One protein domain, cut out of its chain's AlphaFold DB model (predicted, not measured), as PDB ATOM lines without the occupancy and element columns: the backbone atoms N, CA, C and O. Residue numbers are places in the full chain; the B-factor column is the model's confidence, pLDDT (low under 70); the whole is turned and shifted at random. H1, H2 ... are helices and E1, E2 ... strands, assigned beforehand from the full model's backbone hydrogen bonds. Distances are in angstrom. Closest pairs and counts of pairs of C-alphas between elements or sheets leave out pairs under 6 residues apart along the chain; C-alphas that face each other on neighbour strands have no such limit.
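What this domain is: This is residues 288 to 359 of the 633 residues of an uncharacterized protein of Firmicutes bacterium CAG:424 (UniProt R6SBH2). A thin rod: one long helix, H3, makes one half, and a two-stranded hairpin, E1 and E2, sticks out beyond its beginning. Residues 288 to 310, with the tiny helices H1 and H2, run beside H3 towards the hairpin, and H3 leads back. The printed part has 72 residues, with three named helices and two named strands in the order H1, H2, E1, E2, H3; the sheet E1 - E2 is antiparallel and the class is mixed, helices and strands. The whole is extended, with a radius of gyration of the C-alphas of 20.0 A and spans of 68 by 17 by 14 A.

How they stand to each other: H1, residues 296 to 299, is close to but not clearly touching H3, residues 332 to 357; their closest C-alphas, of Asp 299 and Lys 345, are 6.1 A apart. H2, residues 307 to 310, touches H3 at residues 332 to 335 alone, the closest C-alphas being those of Tyr 310 and Tyr 335, 6.3 A apart. E1, residues 311 to 317, and E2, residues 324 to 330, form an antiparallel hairpin at 147 degrees, with N 312 and O 329 2.9 A apart and N 327 and O 314 3.0 A apart, both within hydrogen-bond range. E1 and H3 are apart. In H3, 20 of 22 O i to N i+4 pairs are within hydrogen-bond range; H1 and H2 are too short for such a pair.

Where its parts are: H1 begins at C-alpha 296 (143.427, 210.225, 27.324) and measures 5.2 A; H2 measures 5.9 A. E1 measures 18.2 A and E2 17.7 A. H3 measures 37.9 A and ends at C-alpha 357 (133.940, 225.761, 31.526).

The domain as a whole: The C-alphas farthest apart, of Thr 321 and Glu 359, are 68.2 A apart, while those of Ala 288 and Glu 359, the first and last printed, are 9.3 A apart. The printed part has no cut, no link is long, and no printed residue is under 70 in pLDDT.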
ATOM      1  N   ALA A 288     139.622 223.630  26.893       89.56
ATOM      2  CA  ALA A 288     139.600 222.500  25.966       89.56
ATOM      3  C   ALA A 288     140.142 222.840  24.564       89.56
ATOM      4  O   ALA A 288     140.578 221.938  23.852       89.56
ATOM      5  N   ASP A 289     140.136 224.116  24.166       89.56
ATOM      6  CA  ASP A 289     140.664 224.551  22.870       89.56
ATOM      7  C   ASP A 289     142.197 224.685  22.883       89.56
ATOM      8  O   ASP A 289     142.855 224.507  21.855       89.56
ATOM      9  N   ILE A 290     142.774 224.990  24.050       91.00
ATOM     10  CA  ILE A 290     144.208 225.273  24.208       91.00
ATOM     11  C   ILE A 290     145.003 224.093  24.785       91.00
ATOM     12  O   ILE A 290     146.232 224.135  24.770       91.00
ATOM     13  N   VAL A 291     144.325 223.050  25.279       94.06
ATOM     14  CA  VAL A 291     144.956 221.860  25.868       94.06
ATOM     15  C   VAL A 291     144.913 220.664  24.915       94.06
ATOM     16  O   VAL A 291     143.855 220.275  24.424       94.06
ATOM     17  N   GLU A 292     146.065 220.030  24.710       95.44
ATOM     18  CA  GLU A 292     146.190 218.714  24.082       95.44
ATOM     19  C   GLU A 292     146.117 217.618  25.163       95.44
ATOM     20  O   GLU A 292     146.976 217.538  26.042       95.44
ATOM     21  N   ASP A 293     145.103 216.746  25.112       94.50
ATOM     22  CA  ASP A 293     144.954 215.637  26.069       94.50
ATOM     23  C   ASP A 293     145.793 214.413  25.676       94.50
ATOM     24  O   ASP A 293     145.294 213.405  25.168       94.50
ATOM     25  N   ASP A 294     147.091 214.507  25.945       95.69
ATOM     26  CA  ASP A 294     148.078 213.448  25.725       95.69
ATOM     27  C   ASP A 294     147.932 212.249  26.685       95.69
ATOM     28  O   ASP A 294     148.546 211.201  26.475       95.69
ATOM     29  N   CYS A 295     147.087 212.368  27.714       93.06
ATOM     30  CA  CYS A 295     146.857 211.343  28.734       93.06
ATOM     31  C   CYS A 295     145.608 210.480  28.476       93.06
ATOM     32  O   CYS A 295     145.431 209.447  29.131       93.06
ATOM     33  N   LEU A 296     144.728 210.873  27.546       94.19
ATOM     34  CA  LEU A 296     143.427 210.225  27.324       94.19
ATOM     35  C   LEU A 296     143.545 208.732  26.996       94.19
ATOM     36  O   LEU A 296     142.810 207.907  27.542       94.19
ATOM     37  N   GLU A 297     144.477 208.373  26.108       94.25
ATOM     38  CA  GLU A 297     144.676 206.983  25.686       94.25
ATOM     39  C   GLU A 297     145.225 206.117  26.829       94.25
ATOM     40  O   GLU A 297     144.742 205.001  27.047       94.25
ATOM     41  N   SER A 298     146.188 206.632  27.603       91.31
ATOM     42  CA  SER A 298     146.722 205.915  28.766       91.31
ATOM     43  C   SER A 298     145.678 205.742  29.867       91.31
ATOM     44  O   SER A 298     145.601 204.675  30.478       91.31
ATOM     45  N   ASP A 299     144.828 206.749  30.076       94.38
ATOM     46  CA  ASP A 299     143.802 206.747  31.120       94.38
ATOM     47  C   ASP A 299     142.670 205.755  30.844       94.38
ATOM     48  O   ASP A 299     142.047 205.253  31.785       94.38
ATOM     49  N   ALA A 300     142.421 205.423  29.573       92.56
ATOM     50  CA  ALA A 300     141.331 204.542  29.159       92.56
ATOM     51  C   ALA A 300     141.388 203.145  29.807       92.56
ATOM     52  O   ALA A 300     140.352 202.503  29.983       92.56
ATOM     53  N   ASN A 301     142.586 202.680  30.180       91.12
ATOM     54  CA  ASN A 301     142.800 201.353  30.763       91.12
ATOM     55  C   ASN A 301     142.991 201.366  32.292       91.12
ATOM     56  O   ASN A 301     143.122 200.297  32.888       91.12
ATOM     57  N   ILE A 302     142.993 202.539  32.937       93.50
ATOM     58  CA  ILE A 302     143.184 202.669  34.389       93.50
ATOM     59  C   ILE A 302     141.838 202.495  35.105       93.50
ATOM     60  O   ILE A 302     140.883 203.253  34.888       93.50
ATOM     61  N   GLN A 303     141.765 201.497  35.985       91.88
ATOM     62  CA  GLN A 303     140.586 201.164  36.789       91.88
ATOM     63  C   GLN A 303     140.875 201.345  38.279       91.88
ATOM     64  O   GLN A 303     142.029 201.269  38.695       91.88
ATOM     65  N   GLU A 304     139.822 201.553  39.070       94.12
ATOM     66  CA  GLU A 304     139.923 201.610  40.530       94.12
ATOM     67  C   GLU A 304     140.538 200.296  41.051       94.12
ATOM     68  O   GLU A 304     140.015 199.212  40.753       94.12
ATOM     69  N   PRO A 305     141.666 200.340  41.783       93.50
ATOM     70  CA  PRO A 305     142.328 199.131  42.253       93.50
ATOM     71  C   PRO A 305     141.466 198.424  43.307       93.50
ATOM     72  O   PRO A 305     141.194 198.933  44.391       93.50
ATOM     73  N   TYR A 306     141.056 197.193  43.005       92.62
ATOM     74  CA  TYR A 306     140.282 196.374  43.931       92.62
ATOM     75  C   TYR A 306     141.202 195.669  44.937       92.62
ATOM     76  O   TYR A 306     142.024 194.845  44.531       92.62
ATOM     77  N   TYR A 307     141.033 195.961  46.233       87.94
ATOM     78  CA  TYR A 307     141.875 195.497  47.351       87.94
ATOM     79  C   TYR A 307     142.272 194.013  47.277       87.94
ATOM     80  O   TYR A 307     143.455 193.678  47.365       87.94
ATOM     81  N   ASP A 308     141.310 193.116  47.037       90.69
ATOM     82  CA  ASP A 308     141.571 191.667  47.036       90.69
ATOM     83  C   ASP A 308     142.474 191.214  45.871       90.69
ATOM     84  O   ASP A 308     143.060 190.133  45.929       90.69
ATOM     85  N   SER A 309     142.624 192.032  44.822       91.00
ATOM     86  CA  SER A 309     143.508 191.746  43.677       91.00
ATOM     87  C   SER A 309     144.996 191.820  44.038       91.00
ATOM     88  O   SER A 309     145.830 191.357  43.264       91.00
ATOM     89  N   TYR A 310     145.326 192.379  45.208       91.69
ATOM     90  CA  TYR A 310     146.694 192.589  45.694       91.69
ATOM     91  C   TYR A 310     147.055 191.658  46.862       91.69
ATOM     92  O   TYR A 310     148.089 191.822  47.511       91.69
ATOM     93  N   ILE A 311     146.226 190.644  47.134       90.81
ATOM     94  CA  ILE A 311     146.563 189.565  48.065       90.81
ATOM     95  C   ILE A 311     147.498 188.584  47.350       90.81
ATOM     96  O   ILE A 311     147.112 187.896  46.404       90.81
ATOM     97  N   VAL A 312     148.740 188.492  47.822       88.44
ATOM     98  CA  VAL A 312     149.774 187.619  47.256       88.44
ATOM     99  C   VAL A 312     150.129 186.495  48.223       88.44
ATOM    100  O   VAL A 312     150.144 186.666  49.442       88.44
ATOM    101  N   GLN A 313     150.450 185.319  47.683       88.81
ATOM    102  CA  GLN A 313     150.968 184.216  48.492       88.81
ATOM    103  C   GLN A 313     152.478 184.355  48.661       88.81
ATOM    104  O   GLN A 313     153.222 184.331  47.678       88.81
ATOM    105  N   ARG A 314     152.942 184.431  49.909       84.31
ATOM    106  CA  ARG A 314     154.369 184.471  50.249       84.31
ATOM    107  C   ARG A 314     154.722 183.302  51.167       84.31
ATOM    108  O   ARG A 314     153.876 182.741  51.864       84.31
ATOM    109  N   ALA A 315     155.975 182.860  51.097       84.00
ATOM    110  CA  ALA A 315     156.493 181.816  51.971       84.00
ATOM    111  C   ALA A 315     157.152 182.479  53.182       84.00
ATOM    112  O   ALA A 315     158.251 183.023  53.065       84.00
ATOM    113  N   GLU A 316     156.506 182.410  54.339       82.50
ATOM    114  CA  GLU A 316     157.017 182.988  55.582       82.50
ATOM    115  C   GLU A 316     157.451 181.894  56.549       82.50
ATOM    116  O   GLU A 316     156.860 180.814  56.624       82.50
ATOM    117  N   LYS A 317     158.542 182.144  57.277       82.75
ATOM    118  CA  LYS A 317     159.074 181.180  58.238       82.75
ATOM    119  C   LYS A 317     158.291 181.292  59.540       82.75
ATOM    120  O   LYS A 317     158.410 182.282  60.250       82.75
ATOM    121  N   ASN A 318     157.543 180.247  59.873       81.69
ATOM    122  CA  ASN A 318     156.792 180.166  61.114       81.69
ATOM    123  C   ASN A 318     157.759 180.149  62.312       81.69
ATOM    124  O   ASN A 318     158.609 179.260  62.429       81.69
ATOM    125  N   GLU A 319     157.638 181.134  63.204       81.62
ATOM    126  CA  GLU A 319     158.557 181.334  64.333       81.62
ATOM    127  C   GLU A 319     158.510 180.203  65.374       81.62
ATOM    128  O   GLU A 319     159.494 179.962  66.073       81.62
ATOM    129  N   PHE A 320     157.404 179.458  65.440       78.94
ATOM    130  CA  PHE A 320     157.211 178.359  66.388       78.94
ATOM    131  C   PHE A 320     157.644 177.001  65.828       78.94
ATOM    132  O   PHE A 320     158.121 176.148  66.579       78.94
ATOM    133  N   THR A 321     157.482 176.773  64.519       81.00
ATOM    134  CA  THR A 321     157.802 175.483  63.874       81.00
ATOM    135  C   THR A 321     159.127 175.500  63.105       81.00
ATOM    136  O   THR A 321     159.668 174.440  62.778       81.00
ATOM    137  N   GLY A 322     159.666 176.686  62.807       81.75
ATOM    138  CA  GLY A 322     160.901 176.898  62.050       81.75
ATOM    139  C   GLY A 322     160.814 176.542  60.561       81.75
ATOM    140  O   GLY A 322     161.839 176.586  59.874       81.75
ATOM    141  N   ARG A 323     159.626 176.176  60.056       83.25
ATOM    142  CA  ARG A 323     159.370 175.800  58.657       83.25
ATOM    143  C   ARG A 323     158.771 176.974  57.885       83.25
ATOM    144  O   ARG A 323     158.119 177.827  58.470       83.25
ATOM    145  N   TYR A 324     158.993 177.001  56.574       82.19
ATOM    146  CA  TYR A 324     158.322 177.952  55.691       82.19
ATOM    147  C   TYR A 324     156.905 177.465  55.391       82.19
ATOM    148  O   TYR A 324     156.719 176.337  54.927       82.19
ATOM    149  N   GLU A 325     155.924 178.315  55.660       85.25
ATOM    150  CA  GLU A 325     154.505 178.086  55.415       85.25
ATOM    151  C   GLU A 325     154.007 179.108  54.386       85.25
ATOM    152  O   GLU A 325     154.557 180.202  54.258       85.25
ATOM    153  N   ARG A 326     152.995 178.726  53.597       84.62
ATOM    154  CA  ARG A 326     152.331 179.659  52.684       84.62
ATOM    155  C   ARG A 326     151.361 180.505  53.489       84.62
ATOM    156  O   ARG A 326     150.459 179.948  54.111       84.62
ATOM    157  N   VAL A 327     151.541 181.814  53.428       84.69
ATOM    158  CA  VAL A 327     150.642 182.794  54.029       84.69
ATOM    159  C   VAL A 327     150.168 183.763  52.957       84.69
ATOM    160  O   VAL A 327     150.870 184.025  51.976       84.69
ATOM    161  N   GLU A 328     148.946 184.246  53.124       88.19
ATOM    162  CA  GLU A 328     148.406 185.341  52.329       88.19
ATOM    163  C   GLU A 328     148.852 186.652  52.970       88.19
ATOM    164  O   GLU A 328     148.683 186.855  54.173       88.19
ATOM    165  N   SER A 329     149.453 187.521  52.168       85.69
ATOM    166  CA  SER A 329     149.918 188.839  52.588       85.69
ATOM    167  C   SER A 329     149.445 189.883  51.586       85.69
ATOM    168  O   SER A 329     149.426 189.611  50.385       85.69
ATOM    169  N   PHE A 330     149.110 191.074  52.065       89.31
ATOM    170  CA  PHE A 330     148.745 192.202  51.216       89.31
ATOM    171  C   PHE A 330     149.996 192.862  50.619       89.31
ATOM    172  O   PHE A 330     150.932 193.185  51.354       89.31
ATOM    173  N   ASP A 331     150.021 193.047  49.299       92.31
ATOM    174  CA  ASP A 331     151.088 193.770  48.607       92.31
ATOM    175  C   ASP A 331     150.822 195.283  48.629       92.31
ATOM    176  O   ASP A 331     150.317 195.858  47.666       92.31
ATOM    177  N   GLN A 332     151.120 195.904  49.777       91.38
ATOM    178  CA  GLN A 332     150.876 197.328  50.033       91.38
ATOM    179  C   GLN A 332     151.513 198.223  48.962       91.38
ATOM    180  O   GLN A 332     150.828 199.074  48.411       91.38
ATOM    181  N   ASP A 333     152.780 197.984  48.609       92.88
ATOM    182  CA  ASP A 333     153.512 198.825  47.654       92.88
ATOM    183  C   ASP A 333     152.870 198.793  46.253       92.88
ATOM    184  O   ASP A 333     152.777 199.819  45.583       92.88
ATOM    185  N   ALA A 334     152.413 197.618  45.803       92.69
ATOM    186  CA  ALA A 334     151.756 197.468  44.504       92.69
ATOM    187  C   ALA A 334     150.352 198.093  44.487       92.69
ATOM    188  O   ALA A 334     149.953 198.672  43.474       92.69
ATOM    189  N   TYR A 335     149.613 197.985  45.596       93.75
ATOM    190  CA  TYR A 335     148.319 198.643  45.747       93.75
ATOM    191  C   TYR A 335     148.467 200.166  45.768       93.75
ATOM    192  O   TYR A 335     147.754 200.842  45.033       93.75
ATOM    193  N   ASP A 336     149.413 200.696  46.547       94.00
ATOM    194  CA  ASP A 336     149.653 202.136  46.670       94.00
ATOM    195  C   ASP A 336     150.056 202.741  45.315       94.00
ATOM    196  O   ASP A 336     149.485 203.745  44.905       94.00
ATOM    197  N   GLN A 337     150.928 202.075  44.545       94.69
ATOM    198  CA  GLN A 337     151.283 202.512  43.184       94.69
ATOM    199  C   GLN A 337     150.085 202.531  42.225       94.69
ATOM    200  O   GLN A 337     149.948 203.448  41.414       94.69
ATOM    201  N   ALA A 338     149.220 201.515  42.279       94.25
ATOM    202  CA  ALA A 338     148.018 201.478  41.448       94.25
ATOM    203  C   ALA A 338     146.989 202.532  41.884       94.25
ATOM    204  O   ALA A 338     146.302 203.107  41.040       94.25
ATOM    205  N   TRP A 339     146.904 202.803  43.190       94.25
ATOM    206  CA  TRP A 339     146.065 203.854  43.751       94.25
ATOM    207  C   TRP A 339     146.539 205.240  43.316       94.25
ATOM    208  O   TRP A 339     145.723 206.014  42.833       94.25
ATOM    209  N   GLU A 340     147.843 205.528  43.378       94.31
ATOM    210  CA  GLU A 340     148.429 206.786  42.888       94.31
ATOM    211  C   GLU A 340     148.130 207.014  41.395       94.31
ATOM    212  O   GLU A 340     147.751 208.112  40.986       94.31
ATOM    213  N   GLN A 341     148.241 205.969  40.564       92.88
ATOM    214  CA  GLN A 341     147.895 206.052  39.138       92.88
ATOM    215  C   GLN A 341     146.404 206.323  38.915       92.88
ATOM    216  O   GLN A 341     146.043 207.109  38.034       92.88
ATOM    217  N   TYR A 342     145.541 205.677  39.703       95.00
ATOM    218  CA  TYR A 342     144.101 205.895  39.658       95.00
ATOM    219  C   TYR A 342     143.723 207.309  40.118       95.00
ATOM    220  O   TYR A 342     142.976 207.984  39.419       95.00
ATOM    221  N   GLU A 343     144.291 207.794  41.222       93.81
ATOM    222  CA  GLU A 343     144.078 209.149  41.744       93.81
ATOM    223  C   GLU A 343     144.521 210.215  40.734       93.81
ATOM    224  O   GLU A 343     143.775 211.147  40.445       93.81
ATOM    225  N   ALA A 344     145.689 210.043  40.108       91.00
ATOM    226  CA  ALA A 344     146.154 210.953  39.064       91.00
ATOM    227  C   ALA A 344     145.200 210.989  37.852       91.00
ATOM    228  O   ALA A 344     144.971 212.049  37.269       91.00
ATOM    229  N   LYS A 345     144.628 209.840  37.477       93.44
ATOM    230  CA  LYS A 345     143.628 209.735  36.405       93.44
ATOM    231  C   LYS A 345     142.300 210.388  36.798       93.44
ATOM    232  O   LYS A 345     141.707 211.069  35.966       93.44
ATOM    233  N   GLU A 346     141.850 210.235  38.043       93.81
ATOM    234  CA  GLU A 346     140.661 210.930  38.551       93.81
ATOM    235  C   GLU A 346     140.855 212.450  38.556       93.81
ATOM    236  O   GLU A 346     140.003 213.163  38.033       93.81
ATOM    237  N   ASN A 347     142.016 212.947  38.993       90.12
ATOM    238  CA  ASN A 347     142.346 214.374  38.913       90.12
ATOM    239  C   ASN A 347     142.300 214.895  37.465       90.12
ATOM    240  O   ASN A 347     141.735 215.955  37.199       90.12
ATOM    241  N   ARG A 348     142.837 214.137  36.495       91.69
ATOM    242  CA  ARG A 348     142.726 214.486  35.065       91.69
ATOM    243  C   ARG A 348     141.284 214.438  34.556       91.69
ATOM    244  O   ARG A 348     140.915 215.264  33.728       91.69
ATOM    245  N   ASN A 349     140.448 213.516  35.039       91.94
ATOM    246  CA  ASN A 349     139.021 213.480  34.692       91.94
ATOM    247  C   ASN A 349     138.283 214.724  35.199       91.94
ATOM    248  O   ASN A 349     137.505 215.313  34.449       91.94
ATOM    249  N   GLU A 350     138.557 215.154  36.431       90.38
ATOM    250  CA  GLU A 350     138.035 216.416  36.962       90.38
ATOM    251  C   GLU A 350     138.528 217.612  36.134       90.38
ATOM    252  O   GLU A 350     137.738 218.489  35.775       90.38
ATOM    253  N   MET A 351     139.809 217.613  35.749       90.38
ATOM    254  CA  MET A 351     140.387 218.655  34.902       90.38
ATOM    255  C   MET A 351     139.713 218.721  33.527       90.38
ATOM    256  O   MET A 351     139.337 219.808  33.097       90.38
ATOM    257  N   ARG A 352     139.474 217.582  32.861       92.19
ATOM    258  CA  ARG A 352     138.766 217.508  31.566       92.19
ATOM    259  C   ARG A 352     137.392 218.167  31.603       92.19
ATOM    260  O   ARG A 352     137.004 218.807  30.629       92.19
ATOM    261  N   GLU A 353     136.645 218.006  32.693       91.50
ATOM    262  CA  GLU A 353     135.353 218.680  32.849       91.50
ATOM    263  C   GLU A 353     135.531 220.176  33.127       91.50
ATOM    264  O   GLU A 353     134.857 220.990  32.499       91.50
ATOM    265  N   GLY A 354     136.481 220.562  33.985       90.50
ATOM    266  CA  GLY A 354     136.740 221.976  34.272       90.50
ATOM    267  C   GLY A 354     137.268 222.773  33.073       90.50
ATOM    268  O   GLY A 354     136.908 223.936  32.915       90.50
ATOM    269  N   LEU A 355     138.047 222.158  32.175       91.06
ATOM    270  CA  LEU A 355     138.564 222.804  30.959       91.06
ATOM    271  C   LEU A 355     137.461 223.258  29.992       91.06
ATOM    272  O   LEU A 355     137.680 224.206  29.242       91.06
ATOM    273  N   LYS A 356     136.289 222.610  30.002       89.81
ATOM    274  CA  LYS A 356     135.148 222.993  29.149       89.81
ATOM    275  C   LYS A 356     134.491 224.296  29.602       89.81
ATOM    276  O   LYS A 356     133.930 225.004  28.777       89.81
ATOM    277  N   GLU A 357     134.565 224.590  30.898       87.31
ATOM    278  CA  GLU A 357     133.940 225.761  31.526       87.31
ATOM    279  C   GLU A 357     134.946 226.902  31.769       87.31
ATOM    280  O   GLU A 357     134.554 228.026  32.074       87.31
ATOM    281  N   LEU A 358     136.252 226.628  31.668       87.12
ATOM    282  CA  LEU A 358     137.297 227.623  31.886       87.12
ATOM    283  C   LEU A 358     137.485 228.498  30.641       87.12
ATOM    284  O   LEU A 358     138.088 228.063  29.661       87.12
ATOM    285  N   GLU A 359     136.998 229.736  30.695       85.94
ATOM    286  CA  GLU A 359     137.055 230.683  29.580       85.94
ATOM    287  C   GLU A 359     138.343 231.530  29.570       85.94
ATOM    288  O   GLU A 359     138.744 232.118  30.573       85.94
TER     289      GLU A 359